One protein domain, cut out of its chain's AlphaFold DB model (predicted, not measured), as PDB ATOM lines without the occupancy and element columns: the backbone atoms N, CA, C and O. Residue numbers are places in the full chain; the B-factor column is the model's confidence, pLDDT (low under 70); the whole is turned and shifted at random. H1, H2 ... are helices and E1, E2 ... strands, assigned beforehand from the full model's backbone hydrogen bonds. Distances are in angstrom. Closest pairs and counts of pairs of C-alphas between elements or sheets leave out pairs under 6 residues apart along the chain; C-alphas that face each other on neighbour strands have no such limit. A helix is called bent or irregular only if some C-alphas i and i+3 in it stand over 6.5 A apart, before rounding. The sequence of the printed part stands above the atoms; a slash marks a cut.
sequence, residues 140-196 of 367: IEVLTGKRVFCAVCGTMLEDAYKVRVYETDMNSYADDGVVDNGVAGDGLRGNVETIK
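Overview. This is residues 140 to 196 of the 367 residues of an uncharacterized protein of candidate division BRC1 bacterium HGW-BRC1-1 (UniProt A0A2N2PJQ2). A narrow, rod-like ribbon of strands is built on one long strand, E1, with E3 and then E2 along one of its sides and E4 along the other. The turn between E1 and E2 makes one end of the ribbon, the short helix H1 lies at the other end, and a wide loop of residues 173 to 189 leads from H1 back to E4. The printed part has 57 residues with four named strands and one named helix, H1, which along the chain follows E3 and precedes E4; the class is mostly strand, and the sheet is branched and mixed, with E1 and E2 antiparallel, E1 and E3 antiparallel, and E1 and E4 parallel. It is only just compact, close to loose, with a radius of gyration of the C-alphas of 11.9 A and spans of 40 by 18 by 13 A.

Arrangement. E1, residues 140 to 150, has three neighbours in staggered pairing. E3, residues 161 to 166, is antiparallel to it at 154 degrees beside residues 140 to 144; N 142 and O 163 are within hydrogen-bond range at 2.9 A. E2, residues 156 to 158, lies on the same side of E1 beside residues 147 to 149, antiparallel at 120 degrees, with N 157 and O 148 at 2.7 A; E1 and E2 form a hairpin. E2 runs on into E3 across a break of 2 residues, at 52 degrees. On the other side of E1, beside residues 142 to 149, E4, residues 190 to 196, is parallel at 1 degree, with N 147 and O 193 at 2.8 A and N 195 and O 147 at 2.8 A. E3 and E4 are apart. H1, residues 167 to 172, is on the sheet but only grazes it; its closest C-alpha pair with E1 is Ile 140 and Glu 167, 5.7 A apart. In H1, 0 of 2 O i to N i+4 pairs are within hydrogen-bond range, against 2 of 3 O i to N i+3 pairs.

Along the chain. E1 is 30.6 A long, from C-alpha 140 at (92.254, 32.127, 29.778) to C-alpha 150 at (102.791, 31.317, 1.018). E3 measures 16.3 A and E2 5.8 A. E4 is 17.9 A long and ends with C-alpha 196 at (95.930, 31.643, 1.718). H1 measures 10.1 A and is irregular, with C-alphas 168 and 171 7.4 A apart.

Size, cuts and confidence. The two C-alphas farthest apart, those of Val 152 and Thr 168, are 40.6 A from each other. The link from H1 to E4, 17 residues, is long; the other three links are tight. The printed part has no cut. Its mean pLDDT is 91.9, and no printed residue is under 70.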
ATOM      1  N   ILE A 140      92.084  33.259  30.692       92.56
ATOM      2  CA  ILE A 140      92.254  32.127  29.778       92.56
ATOM      3  C   ILE A 140      93.219  32.492  28.641       92.56
ATOM      4  O   ILE A 140      93.402  33.671  28.330       92.56
ATOM      5  N   GLU A 141      93.851  31.495  28.021       92.44
ATOM      6  CA  GLU A 141      94.695  31.690  26.834       92.44
ATOM      7  C   GLU A 141      93.873  31.490  25.558       92.44
ATOM      8  O   GLU A 141      93.202  30.474  25.403       92.44
ATOM      9  N   VAL A 142      93.948  32.456  24.643       93.44
ATOM     10  CA  VAL A 142      93.268  32.428  23.341       93.44
ATOM     11  C   VAL A 142      94.250  32.720  22.209       93.44
ATOM     12  O   VAL A 142      95.256  33.407  22.406       93.44
ATOM     13  N   LEU A 143      93.968  32.206  21.012       93.44
ATOM     14  CA  LEU A 143      94.733  32.509  19.801       93.44
ATOM     15  C   LEU A 143      94.133  33.700  19.054       93.44
ATOM     16  O   LEU A 143      92.945  33.727  18.737       93.44
ATOM     17  N   THR A 144      94.968  34.683  18.731       91.94
ATOM     18  CA  THR A 144      94.549  35.883  17.995       91.94
ATOM     19  C   THR A 144      95.533  36.216  16.883       91.94
ATOM     20  O   THR A 144      96.688  35.789  16.911       91.94
ATOM     21  N   GLY A 145      95.077  36.997  15.905       92.56
ATOM     22  CA  GLY A 145      95.904  37.466  14.798       92.56
ATOM     23  C   GLY A 145      95.586  36.745  13.495       92.56
ATOM     24  O   GLY A 145      94.440  36.365  13.243       92.56
ATOM     25  N   LYS A 146      96.599  36.596  12.642       94.44
ATOM     26  CA  LYS A 146      96.447  36.044  11.295       94.44
ATOM     27  C   LYS A 146      97.420  34.897  11.077       94.44
ATOM     28  O   LYS A 146      98.544  34.930  11.562       94.44
ATOM     29  N   ARG A 147      96.994  33.908  10.299       94.88
ATOM     30  CA  ARG A 147      97.871  32.884   9.734       94.88
ATOM     31  C   ARG A 147      98.015  33.128   8.254       94.88
ATOM     32  O   ARG A 147      97.069  32.924   7.496       94.88
ATOM     33  N   VAL A 148      99.197  33.553   7.841       96.69
ATOM     34  CA  VAL A 148      99.473  33.845   6.436       96.69
ATOM     35  C   VAL A 148     100.281  32.704   5.851       96.69
ATOM     36  O   VAL A 148     101.342  32.366   6.364       96.69
ATOM     37  N   PHE A 149      99.801  32.114   4.761       97.31
ATOM     38  CA  PHE A 149     100.500  31.049   4.046       97.31
ATOM     39  C   PHE A 149     101.028  31.544   2.701       97.31
ATOM     40  O   PHE A 149     100.365  32.298   1.987       97.31
ATOM     41  N   CYS A 150     102.218  31.075   2.332       97.88
ATOM     42  CA  CYS A 150     102.791  31.317   1.018       97.88
ATOM     43  C   CYS A 150     101.954  30.625  -0.058       97.88
ATOM     44  O   CYS A 150     101.779  29.408  -0.018       97.88
ATOM     45  N   ALA A 151     101.514  31.381  -1.062       97.31
ATOM     46  CA  ALA A 151     100.739  30.867  -2.188       97.31
ATOM     47  C   ALA A 151     101.489  29.797  -3.006       97.31
ATOM     48  O   ALA A 151     100.871  28.923  -3.600       97.31
ATOM     49  N   VAL A 152     102.826  29.863  -3.040       96.44
ATOM     50  CA  VAL A 152     103.650  29.025  -3.926       96.44
ATOM     51  C   VAL A 152     104.066  27.713  -3.261       96.44
ATOM     52  O   VAL A 152     103.907  26.646  -3.844       96.44
ATOM     53  N   CYS A 153     104.628  27.782  -2.053       96.19
ATOM     54  CA  CYS A 153     105.172  26.612  -1.353       96.19
ATOM     55  C   CYS A 153     104.301  26.128  -0.187       96.19
ATOM     56  O   CYS A 153     104.633  25.119   0.426       96.19
ATOM     57  N   GLY A 154     103.231  26.848   0.164       96.38
ATOM     58  CA  GLY A 154     102.365  26.503   1.294       96.38
ATOM     59  C   GLY A 154     102.999  26.695   2.675       96.38
ATOM     60  O   GLY A 154     102.366  26.373   3.676       96.38
ATOM     61  N   THR A 155     104.227  27.221   2.768       96.75
ATOM     62  CA  THR A 155     104.872  27.481   4.062       96.75
ATOM     63  C   THR A 155     104.152  28.599   4.806       96.75
ATOM     64  O   THR A 155     103.767  29.603   4.201       96.75
ATOM     65  N   MET A 156     104.024  28.458   6.121       96.56
ATOM     66  CA  MET A 156     103.508  29.512   6.991       96.56
ATOM     67  C   MET A 156     104.501  30.683   7.040       96.56
ATOM     68  O   MET A 156     105.698  30.481   7.233       96.56
ATOM     69  N   LEU A 157     104.005  31.893   6.792       96.62
ATOM     70  CA  LEU A 157     104.760  33.150   6.756       96.62
ATOM     71  C   LEU A 157     104.563  33.970   8.032       96.62
ATOM     72  O   LEU A 157     105.488  34.638   8.479       96.62
ATOM     73  N   GLU A 158     103.364  33.899   8.600       95.88
ATOM     74  CA  GLU A 158     102.990  34.488   9.880       95.88
ATOM     75  C   GLU A 158     102.073  33.495  10.593       95.88
ATOM     76  O   GLU A 158     101.232  32.866   9.939       95.88
ATOM     77  N   ASP A 159     102.255  33.348  11.903       94.75
ATOM     78  CA  ASP A 159     101.385  32.541  12.754       94.75
ATOM     79  C   ASP A 159     100.594  33.434  13.712       94.75
ATOM     80  O   ASP A 159     101.013  34.537  14.072       94.75
ATOM     81  N   ALA A 160      99.458  32.910  14.160       93.25
ATOM     82  CA  ALA A 160      98.700  33.495  15.244       93.25
ATOM     83  C   ALA A 160      99.514  33.469  16.542       93.25
ATOM     84  O   ALA A 160     100.294  32.551  16.802       93.25
ATOM     85  N   TYR A 161      99.284  34.456  17.401       91.50
ATOM     86  CA  TYR A 161      99.938  34.550  18.699       91.50
ATOM     87  C   TYR A 161      98.935  34.341  19.832       91.50
ATOM     88  O   TYR A 161      97.739  34.627  19.719       91.50
ATOM     89  N   LYS A 162      99.443  33.819  20.950       92.50
ATOM     90  CA  LYS A 162      98.654  33.575  22.158       92.50
ATOM     91  C   LYS A 162      98.504  34.861  22.962       92.50
ATOM     92  O   LYS A 162      99.488  35.555  23.215       92.50
ATOM     93  N   VAL A 163      97.286  35.140  23.407       92.00
ATOM     94  CA  VAL A 163      96.951  36.265  24.284       92.00
ATOM     95  C   VAL A 163      96.195  35.739  25.492       92.00
ATOM     96  O   VAL A 163      95.398  34.811  25.380       92.00
ATOM     97  N   ARG A 164      96.447  36.328  26.663       91.69
ATOM     98  CA  ARG A 164      95.646  36.073  27.861       91.69
ATOM     99  C   ARG A 164      94.505  37.070  27.924       91.69
ATOM    100  O   ARG A 164      94.756  38.273  27.954       91.69
ATOM    101  N   VAL A 165      93.284  36.563  27.951       91.50
ATOM    102  CA  VAL A 165      92.053  37.354  28.053       91.50
ATOM    103  C   VAL A 165      91.294  36.957  29.308       91.50
ATOM    104  O   VAL A 165      91.515  35.878  29.858       91.50
ATOM    105  N   TYR A 166      90.426  37.834  29.796       92.50
ATOM    106  CA  TYR A 166      89.581  37.496  30.933       92.50
ATOM    107  C   TYR A 166      88.561  36.430  30.537       92.50
ATOM    108  O   TYR A 166      88.076  36.403  29.408       92.50
ATOM    109  N   GLU A 167      88.215  35.555  31.480       92.19
ATOM    110  CA  GLU A 167      87.234  34.489  31.244       92.19
ATOM    111  C   GLU A 167      85.856  35.044  30.832       92.19
ATOM    112  O   GLU A 167      85.132  34.421  30.058       92.19
ATOM    113  N   THR A 168      85.525  36.266  31.258       91.88
ATOM    114  CA  THR A 168      84.306  36.982  30.846       91.88
ATOM    115  C   THR A 168      84.224  37.224  29.339       91.88
ATOM    116  O   THR A 168      83.122  37.279  28.795       91.88
ATOM    117  N   ASP A 169      85.369  37.320  28.659       91.38
ATOM    118  CA  ASP A 169      85.455  37.610  27.225       91.38
ATOM    119  C   ASP A 169      85.533  36.334  26.372       91.38
ATOM    120  O   ASP A 169      85.562  36.407  25.142       91.38
ATOM    121  N   MET A 170      85.516  35.153  27.004       89.81
ATOM    122  CA  MET A 170      85.671  33.847  26.352       89.81
ATOM    123  C   MET A 170      84.679  33.615  25.206       89.81
ATOM    124  O   MET A 170      85.033  33.007  24.197       89.81
ATOM    125  N   ASN A 171      83.446  34.108  25.343       91.88
ATOM    126  CA  ASN A 171      82.390  33.920  24.342       91.88
ATOM    127  C   ASN A 171      82.667  34.655  23.019       91.88
ATOM    128  O   ASN A 171      82.002  34.377  22.025       91.88
ATOM    129  N   SER A 172      83.646  35.566  22.994       92.75
ATOM    130  CA  SER A 172      84.080  36.271  21.781       92.75
ATOM    131  C   SER A 172      85.051  35.453  20.920       92.75
ATOM    132  O   SER A 172      85.414  35.893  19.830       92.75
ATOM    133  N   TYR A 173      85.483  34.280  21.399       92.62
ATOM    134  CA  TYR A 173      86.457  33.411  20.739       92.62
ATOM    135  C   TYR A 173      85.844  32.028  20.474       92.62
ATOM    136  O   TYR A 173      85.245  31.417  21.369       92.62
ATOM    137  N   ALA A 174      85.996  31.538  19.241       90.94
ATOM    138  CA  ALA A 174      85.445  30.264  18.789       90.94
ATOM    139  C   ALA A 174      86.441  29.117  19.021       90.94
ATOM    140  O   ALA A 174      87.647  29.315  18.924       90.94
ATOM    141  N   ASP A 175      85.930  27.934  19.346       90.31
ATOM    142  CA  ASP A 175      86.668  26.660  19.402       90.31
ATOM    143  C   ASP A 175      85.938  25.706  18.452       90.31
ATOM    144  O   ASP A 175      85.082  24.917  18.854       90.31
ATOM    145  N   ASP A 176      86.118  25.950  17.157       85.94
ATOM    146  CA  ASP A 176      85.361  25.323  16.072       85.94
ATOM    147  C   ASP A 176      86.238  24.505  15.112       85.94
ATOM    148  O   ASP A 176      85.731  23.911  14.159       85.94
ATOM    149  N   GLY A 177      87.545  24.436  15.363       85.25
ATOM    150  CA  GLY A 177      88.530  23.767  14.524       85.25
ATOM    151  C   GLY A 177      88.868  24.516  13.233       85.25
ATOM    152  O   GLY A 177      89.662  24.016  12.436       85.25
ATOM    153  N   VAL A 178      88.249  25.670  12.960       85.19
ATOM    154  CA  VAL A 178      88.408  26.411  11.697       85.19
ATOM    155  C   VAL A 178      89.105  27.743  11.932       85.19
ATOM    156  O   VAL A 178      90.007  28.110  11.175       85.19
ATOM    157  N   VAL A 179      88.692  28.461  12.975       84.75
ATOM    158  CA  VAL A 179      89.172  29.809  13.316       84.75
ATOM    159  C   VAL A 179      90.163  29.770  14.494       84.75
ATOM    160  O   VAL A 179      90.568  30.806  15.021       84.75
ATOM    161  N   ASP A 180      90.594  28.574  14.893       82.06
ATOM    162  CA  ASP A 180      91.505  28.296  16.005       82.06
ATOM    163  C   ASP A 180      92.776  27.554  15.534       82.06
ATOM    164  O   ASP A 180      93.375  27.893  14.508       82.06
ATOM    165  N   ASN A 181      93.273  26.576  16.295       82.50
ATOM    166  CA  ASN A 181      94.453  25.783  15.957       82.50
ATOM    167  C   ASN A 181      94.201  24.633  14.965       82.50
ATOM    168  O   ASN A 181      95.157  23.928  14.637       82.50
ATOM    169  N   GLY A 182      92.981  24.475  14.451       84.25
ATOM    170  CA  GLY A 182      92.642  23.382  13.543       84.25
ATOM    171  C   GLY A 182      92.073  22.147  14.245       84.25
ATOM    172  O   GLY A 182      91.904  21.115  13.593       84.25
ATOM    173  N   VAL A 183      91.823  22.216  15.557       85.81
ATOM    174  CA  VAL A 183      91.330  21.103  16.372       85.81
ATOM    175  C   VAL A 183      90.138  21.578  17.196       85.81
ATOM    176  O   VAL A 183      90.303  22.241  18.206       85.81
ATOM    177  N   ALA A 184      88.932  21.197  16.781       88.56
ATOM    178  CA  ALA A 184      87.722  21.556  17.512       88.56
ATOM    179  C   ALA A 184      87.626  20.817  18.859       88.56
ATOM    180  O   ALA A 184      87.764  19.590  18.914       88.56
ATOM    181  N   GLY A 185      87.288  21.548  19.919       87.94
ATOM    182  CA  GLY A 185      86.963  21.021  21.243       87.94
ATOM    183  C   GLY A 185      88.169  20.719  22.132       87.94
ATOM    184  O   GLY A 185      88.017  20.005  23.126       87.94
ATOM    185  N   ASP A 186      89.358  21.222  21.796       87.88
ATOM    186  CA  ASP A 186      90.556  21.067  22.629       87.88
ATOM    187  C   ASP A 186      90.670  22.142  23.732       87.88
ATOM    188  O   ASP A 186      91.592  22.111  24.552       87.88
ATOM    189  N   GLY A 187      89.701  23.063  23.781       87.19
ATOM    190  CA  GLY A 187      89.626  24.146  24.751       87.19
ATOM    191  C   GLY A 187      90.466  25.370  24.381       87.19
ATOM    192  O   GLY A 187      90.413  26.367  25.109       87.19
ATOM    193  N   LEU A 188      91.213  25.340  23.271       89.19
ATOM    194  CA  LEU A 188      91.997  26.469  22.790       89.19
ATOM    195  C   LEU A 188      91.176  27.313  21.811       89.19
ATOM    196  O   LEU A 188      91.247  27.172  20.595       89.19
ATOM    197  N   ARG A 189      90.435  28.269  22.365       92.12
ATOM    198  CA  ARG A 189      89.614  29.194  21.576       92.12
ATOM    199  C   ARG A 189      90.466  30.200  20.808       92.12
ATOM    200  O   ARG A 189      91.491  30.681  21.301       92.12
ATOM    201  N   GLY A 190      90.010  30.594  19.627       92.12
ATOM    202  CA  GLY A 190      90.679  31.587  18.805       92.12
ATOM    203  C   GLY A 190      89.755  32.404  17.913       92.12
ATOM    204  O   GLY A 190      88.566  32.136  17.753       92.12
ATOM    205  N   ASN A 191      90.338  33.463  17.363       92.25
ATOM    206  CA  ASN A 191      89.792  34.205  16.235       92.25
ATOM    207  C   ASN A 191      90.942  34.506  15.267       92.25
ATOM    208  O   ASN A 191      91.462  35.622  15.197       92.25
ATOM    209  N   VAL A 192      91.430  33.444  14.633       93.25
ATOM    210  CA  VAL A 192      92.561  33.451  13.713       93.25
ATOM    211  C   VAL A 192      92.069  33.604  12.280       93.25
ATOM    212  O   VAL A 192      91.415  32.723  11.722       93.25
ATOM    213  N   GLU A 193      92.454  34.701  11.636       93.38
ATOM    214  CA  GLU A 193      92.187  34.899  10.212       93.38
ATOM    215  C   GLU A 193      93.198  34.100   9.377       93.38
ATOM    216  O   GLU A 193      94.392  34.406   9.360       93.38
ATOM    217  N   THR A 194      92.738  33.073   8.661       94.00
ATOM    218  CA  THR A 194      93.607  32.291   7.771       94.00
ATOM    219  C   THR A 194      93.630  32.889   6.367       94.00
ATOM    220  O   THR A 194      92.644  32.836   5.636       94.00
ATOM    221  N   ILE A 195      94.791  33.398   5.957       95.75
ATOM    222  CA  ILE A 195      95.029  33.978   4.636       95.75
ATOM    223  C   ILE A 195      95.866  33.007   3.800       95.75
ATOM    224  O   ILE A 195      97.032  32.737   4.094       95.75
ATOM    225  N   LYS A 196      95.276  32.509   2.711       96.12
ATOM    226  CA  LYS A 196      95.930  31.643   1.718       96.12
ATOM    227  C   LYS A 196      95.866  32.304   0.345       96.12
ATOM    228  O   LYS A 196      94.947  33.068   0.079       96.12
TER     229      LYS A 196